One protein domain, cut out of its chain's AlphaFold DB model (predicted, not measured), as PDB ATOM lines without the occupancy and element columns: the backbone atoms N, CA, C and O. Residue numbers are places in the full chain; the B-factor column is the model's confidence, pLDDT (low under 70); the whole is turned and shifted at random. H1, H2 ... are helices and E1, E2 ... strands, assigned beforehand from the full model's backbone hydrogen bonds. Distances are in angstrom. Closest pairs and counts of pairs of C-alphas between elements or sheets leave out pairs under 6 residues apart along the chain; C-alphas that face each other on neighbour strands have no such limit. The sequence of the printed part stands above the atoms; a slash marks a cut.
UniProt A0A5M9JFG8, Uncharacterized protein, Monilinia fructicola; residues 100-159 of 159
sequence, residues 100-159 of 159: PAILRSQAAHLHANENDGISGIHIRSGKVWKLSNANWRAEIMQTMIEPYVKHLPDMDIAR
ATOM      1  N   PRO A 100     -24.387  30.436  59.150       94.25
ATOM      2  CA  PRO A 100     -24.111  30.472  57.718       94.25
ATOM      3  C   PRO A 100     -22.677  30.879  57.345       94.25
ATOM      4  O   PRO A 100     -22.183  30.458  56.297       94.25
ATOM      5  N   ALA A 101     -22.006  31.715  58.142       96.44
ATOM      6  CA  ALA A 101     -20.614  32.097  57.913       96.44
ATOM      7  C   ALA A 101     -19.656  30.924  58.151       96.44
ATOM      8  O   ALA A 101     -18.708  30.758  57.382       96.44
ATOM      9  N   ILE A 102     -19.942  30.073  59.143       97.00
ATOM     10  CA  ILE A 102     -19.173  28.851  59.396       97.00
ATOM     11  C   ILE A 102     -19.321  27.895  58.210       97.00
ATOM     12  O   ILE A 102     -18.310  27.442  57.681       97.00
ATOM     13  N   LEU A 103     -20.548  27.655  57.730       95.94
ATOM     14  CA  LEU A 103     -20.786  26.776  56.576       95.94
ATOM     15  C   LEU A 103     -20.044  27.249  55.321       95.94
ATOM     16  O   LEU A 103     -19.395  26.452  54.648       95.94
ATOM     17  N   ARG A 104     -20.107  28.553  55.015       96.00
ATOM     18  CA  ARG A 104     -19.372  29.132  53.876       96.00
ATOM     19  C   ARG A 104     -17.864  28.985  54.045       96.00
ATOM     20  O   ARG A 104     -17.189  28.632  53.086       96.00
ATOM     21  N   SER A 105     -17.351  29.223  55.253       96.12
ATOM     22  CA  SER A 105     -15.932  29.029  55.554       96.12
ATOM     23  C   SER A 105     -15.522  27.568  55.359       96.12
ATOM     24  O   SER A 105     -14.554  27.297  54.661       96.12
ATOM     25  N   GLN A 106     -16.287  26.611  55.885       95.06
ATOM     26  CA  GLN A 106     -15.995  25.187  55.714       95.06
ATOM     27  C   GLN A 106     -16.018  24.779  54.237       95.06
ATOM     28  O   GLN A 106     -15.051  24.201  53.754       95.06
ATOM     29  N   ALA A 107     -17.061  25.143  53.488       95.56
ATOM     30  CA  ALA A 107     -17.145  24.838  52.060       95.56
ATOM     31  C   ALA A 107     -15.963  25.416  51.254       95.56
ATOM     32  O   ALA A 107     -15.470  24.770  50.328       95.56
ATOM     33  N   ALA A 108     -15.472  26.600  51.636       94.44
ATOM     34  CA  ALA A 108     -14.321  27.244  51.011       94.44
ATOM     35  C   ALA A 108     -12.968  26.593  51.358       94.44
ATOM     36  O   ALA A 108     -12.024  26.763  50.591       94.44
ATOM     37  N   HIS A 109     -12.855  25.857  52.470       94.75
ATOM     38  CA  HIS A 109     -11.572  25.327  52.959       94.75
ATOM     39  C   HIS A 109     -11.469  23.795  52.978       94.75
ATOM     40  O   HIS A 109     -10.361  23.277  53.046       94.75
ATOM     41  N   LEU A 110     -12.575  23.049  52.884       94.50
ATOM     42  CA  LEU A 110     -12.560  21.575  52.933       94.50
ATOM     43  C   LEU A 110     -11.736  20.918  51.813       94.50
ATOM     44  O   LEU A 110     -11.329  19.775  51.945       94.50
ATOM     45  N   HIS A 111     -11.478  21.633  50.724       92.69
ATOM     46  CA  HIS A 111     -10.665  21.174  49.599       92.69
ATOM     47  C   HIS A 111      -9.257  21.802  49.601       92.69
ATOM     48  O   HIS A 111      -8.605  21.853  48.560       92.69
ATOM     49  N   ALA A 112      -8.791  22.338  50.735       91.44
ATOM     50  CA  ALA A 112      -7.487  22.999  50.819       91.44
ATOM     51  C   ALA A 112      -6.309  22.026  50.645       91.44
ATOM     52  O   ALA A 112      -5.292  22.417  50.078       91.44
ATOM     53  N   ASN A 113      -6.446  20.773  51.095       90.00
ATOM     54  CA  ASN A 113      -5.415  19.755  50.911       90.00
ATOM     55  C   ASN A 113      -5.787  18.820  49.759       90.00
ATOM     56  O   ASN A 113      -6.848  18.196  49.764       90.00
ATOM     57  N   GLU A 114      -4.871  18.649  48.809       87.81
ATOM     58  CA  GLU A 114      -5.064  17.777  47.640       87.81
ATOM     59  C   GLU A 114      -5.229  16.292  48.019       87.81
ATOM     60  O   GLU A 114      -5.864  15.525  47.295       87.81
ATOM     61  N   ASN A 115      -4.705  15.891  49.181       88.81
ATOM     62  CA  ASN A 115      -4.704  14.505  49.655       88.81
ATOM     63  C   ASN A 115      -5.995  14.082  50.373       88.81
ATOM     64  O   ASN A 115      -6.186  12.890  50.605       88.81
ATOM     65  N   ASP A 116      -6.889  15.020  50.703       88.88
ATOM     66  CA  ASP A 116      -8.124  14.714  51.443       88.88
ATOM     67  C   ASP A 116      -9.196  14.077  50.538       88.88
ATOM     68  O   ASP A 116     -10.241  13.631  51.007       88.88
ATOM     69  N   GLY A 117      -8.947  14.026  49.222       89.12
ATOM     70  CA  GLY A 117      -9.884  13.481  48.239       89.12
ATOM     71  C   GLY A 117     -11.111  14.364  47.998       89.12
ATOM     72  O   GLY A 117     -12.059  13.906  47.363       89.12
ATOM     73  N   ILE A 118     -11.086  15.611  48.483       93.56
ATOM     74  CA  ILE A 118     -12.176  16.583  48.361       93.56
ATOM     75  C   ILE A 118     -11.850  17.577  47.246       93.56
ATOM     76  O   ILE A 118     -10.843  18.285  47.291       93.56
ATOM     77  N   SER A 119     -12.734  17.669  46.264       95.19
ATOM     78  CA  SER A 119     -12.724  18.654  45.189       95.19
ATOM     79  C   SER A 119     -13.533  19.897  45.557       95.19
ATOM     80  O   SER A 119     -14.566  19.826  46.222       95.19
ATOM     81  N   GLY A 120     -13.085  21.055  45.075       96.00
ATOM     82  CA  GLY A 120     -13.776  22.338  45.207       96.00
ATOM     83  C   GLY A 120     -14.346  22.810  43.871       96.00
ATOM     84  O   GLY A 120     -13.645  22.797  42.863       96.00
ATOM     85  N   ILE A 121     -15.598  23.268  43.857       96.88
ATOM     86  CA  ILE A 121     -16.220  23.954  42.714       96.88
ATOM     87  C   ILE A 121     -16.526  25.387  43.139       96.88
ATOM     88  O   ILE A 121     -17.339  25.611  44.037       96.88
ATOM     89  N   HIS A 122     -15.899  26.355  42.474       96.88
ATOM     90  CA  HIS A 122     -16.022  27.771  42.804       96.88
ATOM     91  C   HIS A 122     -16.942  28.472  41.812       96.88
ATOM     92  O   HIS A 122     -16.619  28.578  40.628       96.88
ATOM     93  N   ILE A 123     -18.074  28.993  42.282       97.81
ATOM     94  CA  ILE A 123     -19.021  29.751  41.456       97.81
ATOM     95  C   ILE A 123     -18.861  31.232  41.762       97.81
ATOM     96  O   ILE A 123     -19.014  31.633  42.915       97.81
ATOM     97  N   ARG A 124     -18.555  32.049  40.749       97.69
ATOM     98  CA  ARG A 124     -18.442  33.510  40.875       97.69
ATOM     99  C   ARG A 124     -19.088  34.199  39.682       97.69
ATOM    100  O   ARG A 124     -18.882  33.789  38.541       97.69
ATOM    101  N   SER A 125     -19.870  35.247  39.940       96.62
ATOM    102  CA  SER A 125     -20.528  36.053  38.900       96.62
ATOM    103  C   SER A 125     -21.326  35.212  37.891       96.62
ATOM    104  O   SER A 125     -21.292  35.452  36.682       96.62
ATOM    105  N   GLY A 126     -22.030  34.191  38.391       95.81
ATOM    106  CA  GLY A 126     -22.880  33.322  37.576       95.81
ATOM    107  C   GLY A 126     -22.118  32.397  36.623       95.81
ATOM    108  O   GLY A 126     -22.650  32.059  35.567       95.81
ATOM    109  N   LYS A 127     -20.881  32.012  36.959       96.94
ATOM    110  CA  LYS A 127     -20.045  31.066  36.202       96.94
ATOM    111  C   LYS A 127     -19.279  30.160  37.162       96.94
ATOM    112  O   LYS A 127     -18.966  30.583  38.274       96.94
ATOM    113  N   VAL A 128     -18.928  28.952  36.724       97.00
ATOM    114  CA  VAL A 128     -17.892  28.163  37.406       97.00
ATOM    115  C   VAL A 128     -16.554  28.825  37.091       97.00
ATOM    116  O   VAL A 128     -16.111  28.827  35.947       97.00
ATOM    117  N   TRP A 129     -15.968  29.482  38.088       96.75
ATOM    118  CA  TRP A 129     -14.740  30.260  37.946       96.75
ATOM    119  C   TRP A 129     -13.493  29.377  38.004       96.75
ATOM    120  O   TRP A 129     -12.548  29.597  37.250       96.75
ATOM    121  N   LYS A 130     -13.496  28.378  38.891       95.44
ATOM    122  CA  LYS A 130     -12.366  27.476  39.122       95.44
ATOM    123  C   LYS A 130     -12.851  26.133  39.669       95.44
ATOM    124  O   LYS A 130     -13.853  26.083  40.384       95.44
ATOM    125  N   LEU A 131     -12.083  25.081  39.390       95.62
ATOM    126  CA  LEU A 131     -12.097  23.826  40.137       95.62
ATOM    127  C   LEU A 131     -10.803  23.690  40.960       95.62
ATOM    128  O   LEU A 131      -9.723  24.027  40.470       95.62
ATOM    129  N   SER A 132     -10.908  23.199  42.191       95.19
ATOM    130  CA  SER A 132      -9.774  22.815  43.045       95.19
ATOM    131  C   SER A 132      -9.778  21.299  43.229       95.19
ATOM    132  O   SER A 132     -10.853  20.706  43.331       95.19
ATOM    133  N   ASN A 133      -8.600  20.669  43.236       94.25
ATOM    134  CA  ASN A 133      -8.426  19.207  43.291       94.25
ATOM    135  C   ASN A 133      -9.329  18.502  42.264       94.25
ATOM    136  O   ASN A 133     -10.116  17.611  42.596       94.25
ATOM    137  N   ALA A 134      -9.300  19.003  41.025       91.94
ATOM    138  CA  ALA A 134     -10.216  18.583  39.977       91.94
ATOM    139  C   ALA A 134     -10.066  17.086  39.690       91.94
ATOM    140  O   ALA A 134      -8.969  16.564  39.503       91.94
ATOM    141  N   ASN A 135     -11.203  16.405  39.652       91.94
ATOM    142  CA  ASN A 135     -11.317  15.020  39.240       91.94
ATOM    143  C   ASN A 135     -12.563  14.868  38.363       91.94
ATOM    144  O   ASN A 135     -13.398  15.774  38.265       91.94
ATOM    145  N   TRP A 136     -12.734  13.682  37.785       93.06
ATOM    146  CA  TRP A 136     -13.858  13.395  36.897       93.06
ATOM    147  C   TRP A 136     -15.234  13.670  37.542       93.06
ATOM    148  O   TRP A 136     -16.183  14.027  36.849       93.06
ATOM    149  N   ARG A 137     -15.381  13.560  38.874       92.44
ATOM    150  CA  ARG A 137     -16.654  13.847  39.566       92.44
ATOM    151  C   ARG A 137     -16.944  15.344  39.609       92.44
ATOM    152  O   ARG A 137     -18.105  15.732  39.457       92.44
ATOM    153  N   ALA A 138     -15.919  16.166  39.829       93.94
ATOM    154  CA  ALA A 138     -16.031  17.621  39.816       93.94
ATOM    155  C   ALA A 138     -16.347  18.142  38.405       93.94
ATOM    156  O   ALA A 138     -17.233  18.980  38.252       93.94
ATOM    157  N   GLU A 139     -15.712  17.583  37.374       95.00
ATOM    158  CA  GLU A 139     -15.941  17.940  35.964       95.00
ATOM    159  C   GLU A 139     -17.371  17.611  35.503       95.00
ATOM    160  O   GLU A 139     -18.062  18.440  34.901       95.00
ATOM    161  N   ILE A 140     -17.869  16.421  35.858       95.94
ATOM    162  CA  ILE A 140     -19.263  16.048  35.591       95.94
ATOM    163  C   ILE A 140     -20.218  16.970  36.353       95.94
ATOM    164  O   ILE A 140     -21.235  17.396  35.808       95.94
ATOM    165  N   MET A 141     -19.895  17.331  37.596       94.56
ATOM    166  CA  MET A 141     -20.723  18.252  38.372       94.56
ATOM    167  C   MET A 141     -20.754  19.663  37.784       94.56
ATOM    168  O   MET A 141     -21.837  20.242  37.700       94.56
ATOM    169  N   GLN A 142     -19.624  20.187  37.306       95.81
ATOM    170  CA  GLN A 142     -19.590  21.434  36.543       95.81
ATOM    171  C   GLN A 142     -20.541  21.357  35.339       95.81
ATOM    172  O   GLN A 142     -21.400  22.225  35.190       95.81
ATOM    173  N   THR A 143     -20.453  20.285  34.548       96.25
ATOM    174  CA  THR A 143     -21.301  20.085  33.359       96.25
ATOM    175  C   THR A 143     -22.794  20.057  33.718       96.25
ATOM    176  O   THR A 143     -23.629  20.611  33.005       96.25
ATOM    177  N   MET A 144     -23.155  19.451  34.855       94.31
ATOM    178  CA  MET A 144     -24.539  19.437  35.345       94.31
ATOM    179  C   MET A 144     -25.033  20.820  35.793       94.31
ATOM    180  O   MET A 144     -26.221  21.119  35.658       94.31
ATOM    181  N   ILE A 145     -24.147  21.662  36.335       94.44
ATOM    182  CA  ILE A 145     -24.491  22.988  36.869       94.44
ATOM    183  C   ILE A 145     -24.536  24.054  35.763       94.44
ATOM    184  O   ILE A 145     -25.362  24.970  35.832       94.44
ATOM    185  N   GLU A 146     -23.703  23.936  34.728       94.56
ATOM    186  CA  GLU A 146     -23.570  24.900  33.624       94.56
ATOM    187  C   GLU A 146     -24.899  25.416  33.037       94.56
ATOM    188  O   GLU A 146     -25.046  26.636  32.909       94.56
ATOM    189  N   PRO A 147     -25.920  24.579  32.754       94.12
ATOM    190  CA  PRO A 147     -27.188  25.054  32.193       94.12
ATOM    191  C   PRO A 147     -27.944  26.060  33.071       94.12
ATOM    192  O   PRO A 147     -28.828  26.762  32.577       94.12
ATOM    193  N   TYR A 148     -27.636  26.115  34.369       93.19
ATOM    194  CA  TYR A 148     -28.347  26.936  35.346       93.19
ATOM    195  C   TYR A 148     -27.427  27.854  36.176       93.19
ATOM    196  O   TYR A 148     -27.917  28.705  36.921       93.19
ATOM    197  N   VAL A 149     -26.102  27.762  36.011       96.12
ATOM    198  CA  VAL A 149     -25.095  28.447  36.846       96.12
ATOM    199  C   VAL A 149     -25.273  29.966  36.929       96.12
ATOM    200  O   VAL A 149     -25.068  30.551  37.989       96.12
ATOM    201  N   LYS A 150     -25.770  30.609  35.863       95.81
ATOM    202  CA  LYS A 150     -26.062  32.057  35.829       95.81
ATOM    203  C   LYS A 150     -27.070  32.515  36.891       95.81
ATOM    204  O   LYS A 150     -27.145  33.695  37.230       95.81
ATOM    205  N   HIS A 151     -27.882  31.593  37.407       95.00
ATOM    206  CA  HIS A 151     -28.862  31.871  38.447       95.00
ATOM    207  C   HIS A 151     -28.325  31.600  39.856       95.00
ATOM    208  O   HIS A 151     -28.941  32.059  40.815       95.00
ATOM    209  N   LEU A 152     -27.177  30.951  40.019       94.75
ATOM    210  CA  LEU A 152     -26.606  30.692  41.339       94.75
ATOM    211  C   LEU A 152     -25.900  31.944  41.896       94.75
ATOM    212  O   LEU A 152     -25.405  32.763  41.117       94.75
ATOM    213  N   PRO A 153     -25.919  32.160  43.224       94.94
ATOM    214  CA  PRO A 153     -25.074  33.165  43.859       94.94
ATOM    215  C   PRO A 153     -23.610  32.708  43.888       94.94
ATOM    216  O   PRO A 153     -23.300  31.551  43.596       94.94
ATOM    217  N   ASP A 154     -22.730  33.615  44.297       96.38
ATOM    218  CA  ASP A 154     -21.343  33.276  44.592       96.38
ATOM    219  C   ASP A 154     -21.294  32.282  45.761       96.38
ATOM    220  O   ASP A 154     -21.836  32.542  46.839       96.38
ATOM    221  N   MET A 155     -20.694  31.116  45.523       95.94
ATOM    222  CA  MET A 155     -20.605  30.031  46.502       95.94
ATOM    223  C   MET A 155     -19.471  29.063  46.172       95.94
ATOM    224  O   MET A 155     -18.972  29.029  45.045       95.94
ATOM    225  N   ASP A 156     -19.123  28.242  47.154       96.38
ATOM    226  CA  ASP A 156     -18.175  27.145  47.020       96.38
ATOM    227  C   ASP A 156     -18.885  25.831  47.357       96.38
ATOM    228  O   ASP A 156     -19.697  25.774  48.282       96.38
ATOM    229  N   ILE A 157     -18.610  24.787  46.578       95.12
ATOM    230  CA  ILE A 157     -19.115  23.431  46.806       95.12
ATOM    231  C   ILE A 157     -17.905  22.533  47.040       95.12
ATOM    232  O   ILE A 157     -17.051  22.426  46.161       95.12
ATOM    233  N   ALA A 158     -17.847  21.892  48.205       93.19
ATOM    234  CA  ALA A 158     -16.845  20.886  48.540       93.19
ATOM    235  C   ALA A 158     -17.448  19.485  48.361       93.19
ATOM    236  O   ALA A 158     -18.566  19.242  48.825       93.19
ATOM    237  N   ARG A 159     -16.742  18.587  47.669       83.88
ATOM    238  CA  ARG A 159     -17.228  17.242  47.339       83.88
ATOM    239  C   ARG A 159     -16.135  16.194  47.313       83.88
ATOM    240  O   ARG A 159     -15.104  16.476  46.681       83.88
TER     241      ARG A 159
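What this domain is: This is residues 100 to 159 of the 159 residues of an uncharacterized protein of Monilinia fructicola (UniProt A0A5M9JFG8). A small sheet of three strands has one helix on each face: H2 runs along strands E2 and E1 on one side, and on the other H1 slants over the edge strand E3, reaching the sheet with its residues 103 to 109. The outline is flat, 30 by 29 by 13 A, and the two C-alphas farthest apart, those of Asn 115 and His 151 at 31.8 A, lie in the links before E1 and before E3. The printed part has 60 residues with two named helices and three named strands, in the order H1, E1, E2, H2, E3. The sheet is antiparallel in the order E2, E1, E3, the class is mixed, helices and strands, and the whole is compact, with a radius of gyration of the C-alphas of 11.1 A.

How they stand to each other: H1, residues 100 to 109, is on the sheet at a height over the sheet of 6.2 A. It lies only just over E3, residues 155 to 158, with 3 of its C-alphas falling on that strand, and runs slantwise to the strands, at 57 degrees to E3 on the local plane. The closest C-alphas of the two are those of Ala 107 and Ala 158, 5.3 A apart. E1, residues 120 to 124, is the inner strand and is antiparallel to E3 at 171 degrees; N 121 and O 157 are within hydrogen-bond range at 2.9 A. E1 and E2, residues 127 to 132, form a hairpin, antiparallel at 154 degrees, with N 122 and O 130 at 2.9 A and N 129 and O 122 at 2.8 A. H2, residues 136 to 145, is on the opposite face from H1, at a height over the sheet of 9.8 A. It lies over E1 and only just over E2, with 3 of its C-alphas falling on E2, and runs along the strands, at 23 degrees to E1 on the local plane. The closest C-alphas of H2 and E1 are those of Ala 138 and Ile 121, 7.0 A apart. H1 and H2 are apart, and with the sheet between them they make three layers, helices on both faces of a sheet. E2, H2 and E3 form a split strand-helix-strand unit, two strands running the same way with E1 between them, and its crossover is left-handed. In H1 and H2 every O i to N i+4 pair is within hydrogen-bond range.

Where its parts are: H1 begins at C-alpha 100, at (-24.111, 30.472, 57.718), and measures 14.4 A from first to last C-alpha. E1 measures 12.9 A, E2 14.8 A and H2 14.3 A; C-alpha 136, where H2 begins, is at (-13.858, 13.395, 36.897). E3 measures 10.1 A and ends at C-alpha 158, at (-16.845, 20.886, 48.540).

The domain as a whole: The printed part has no cut and ends at residue 159, the chain's last. The links E1 to E2 and E2 to H2 are tight, those from H1 to E1 and from H2 to E3 are short, and no link is long. The mean pLDDT of the printed part is 94.4, and no printed residue is under 70.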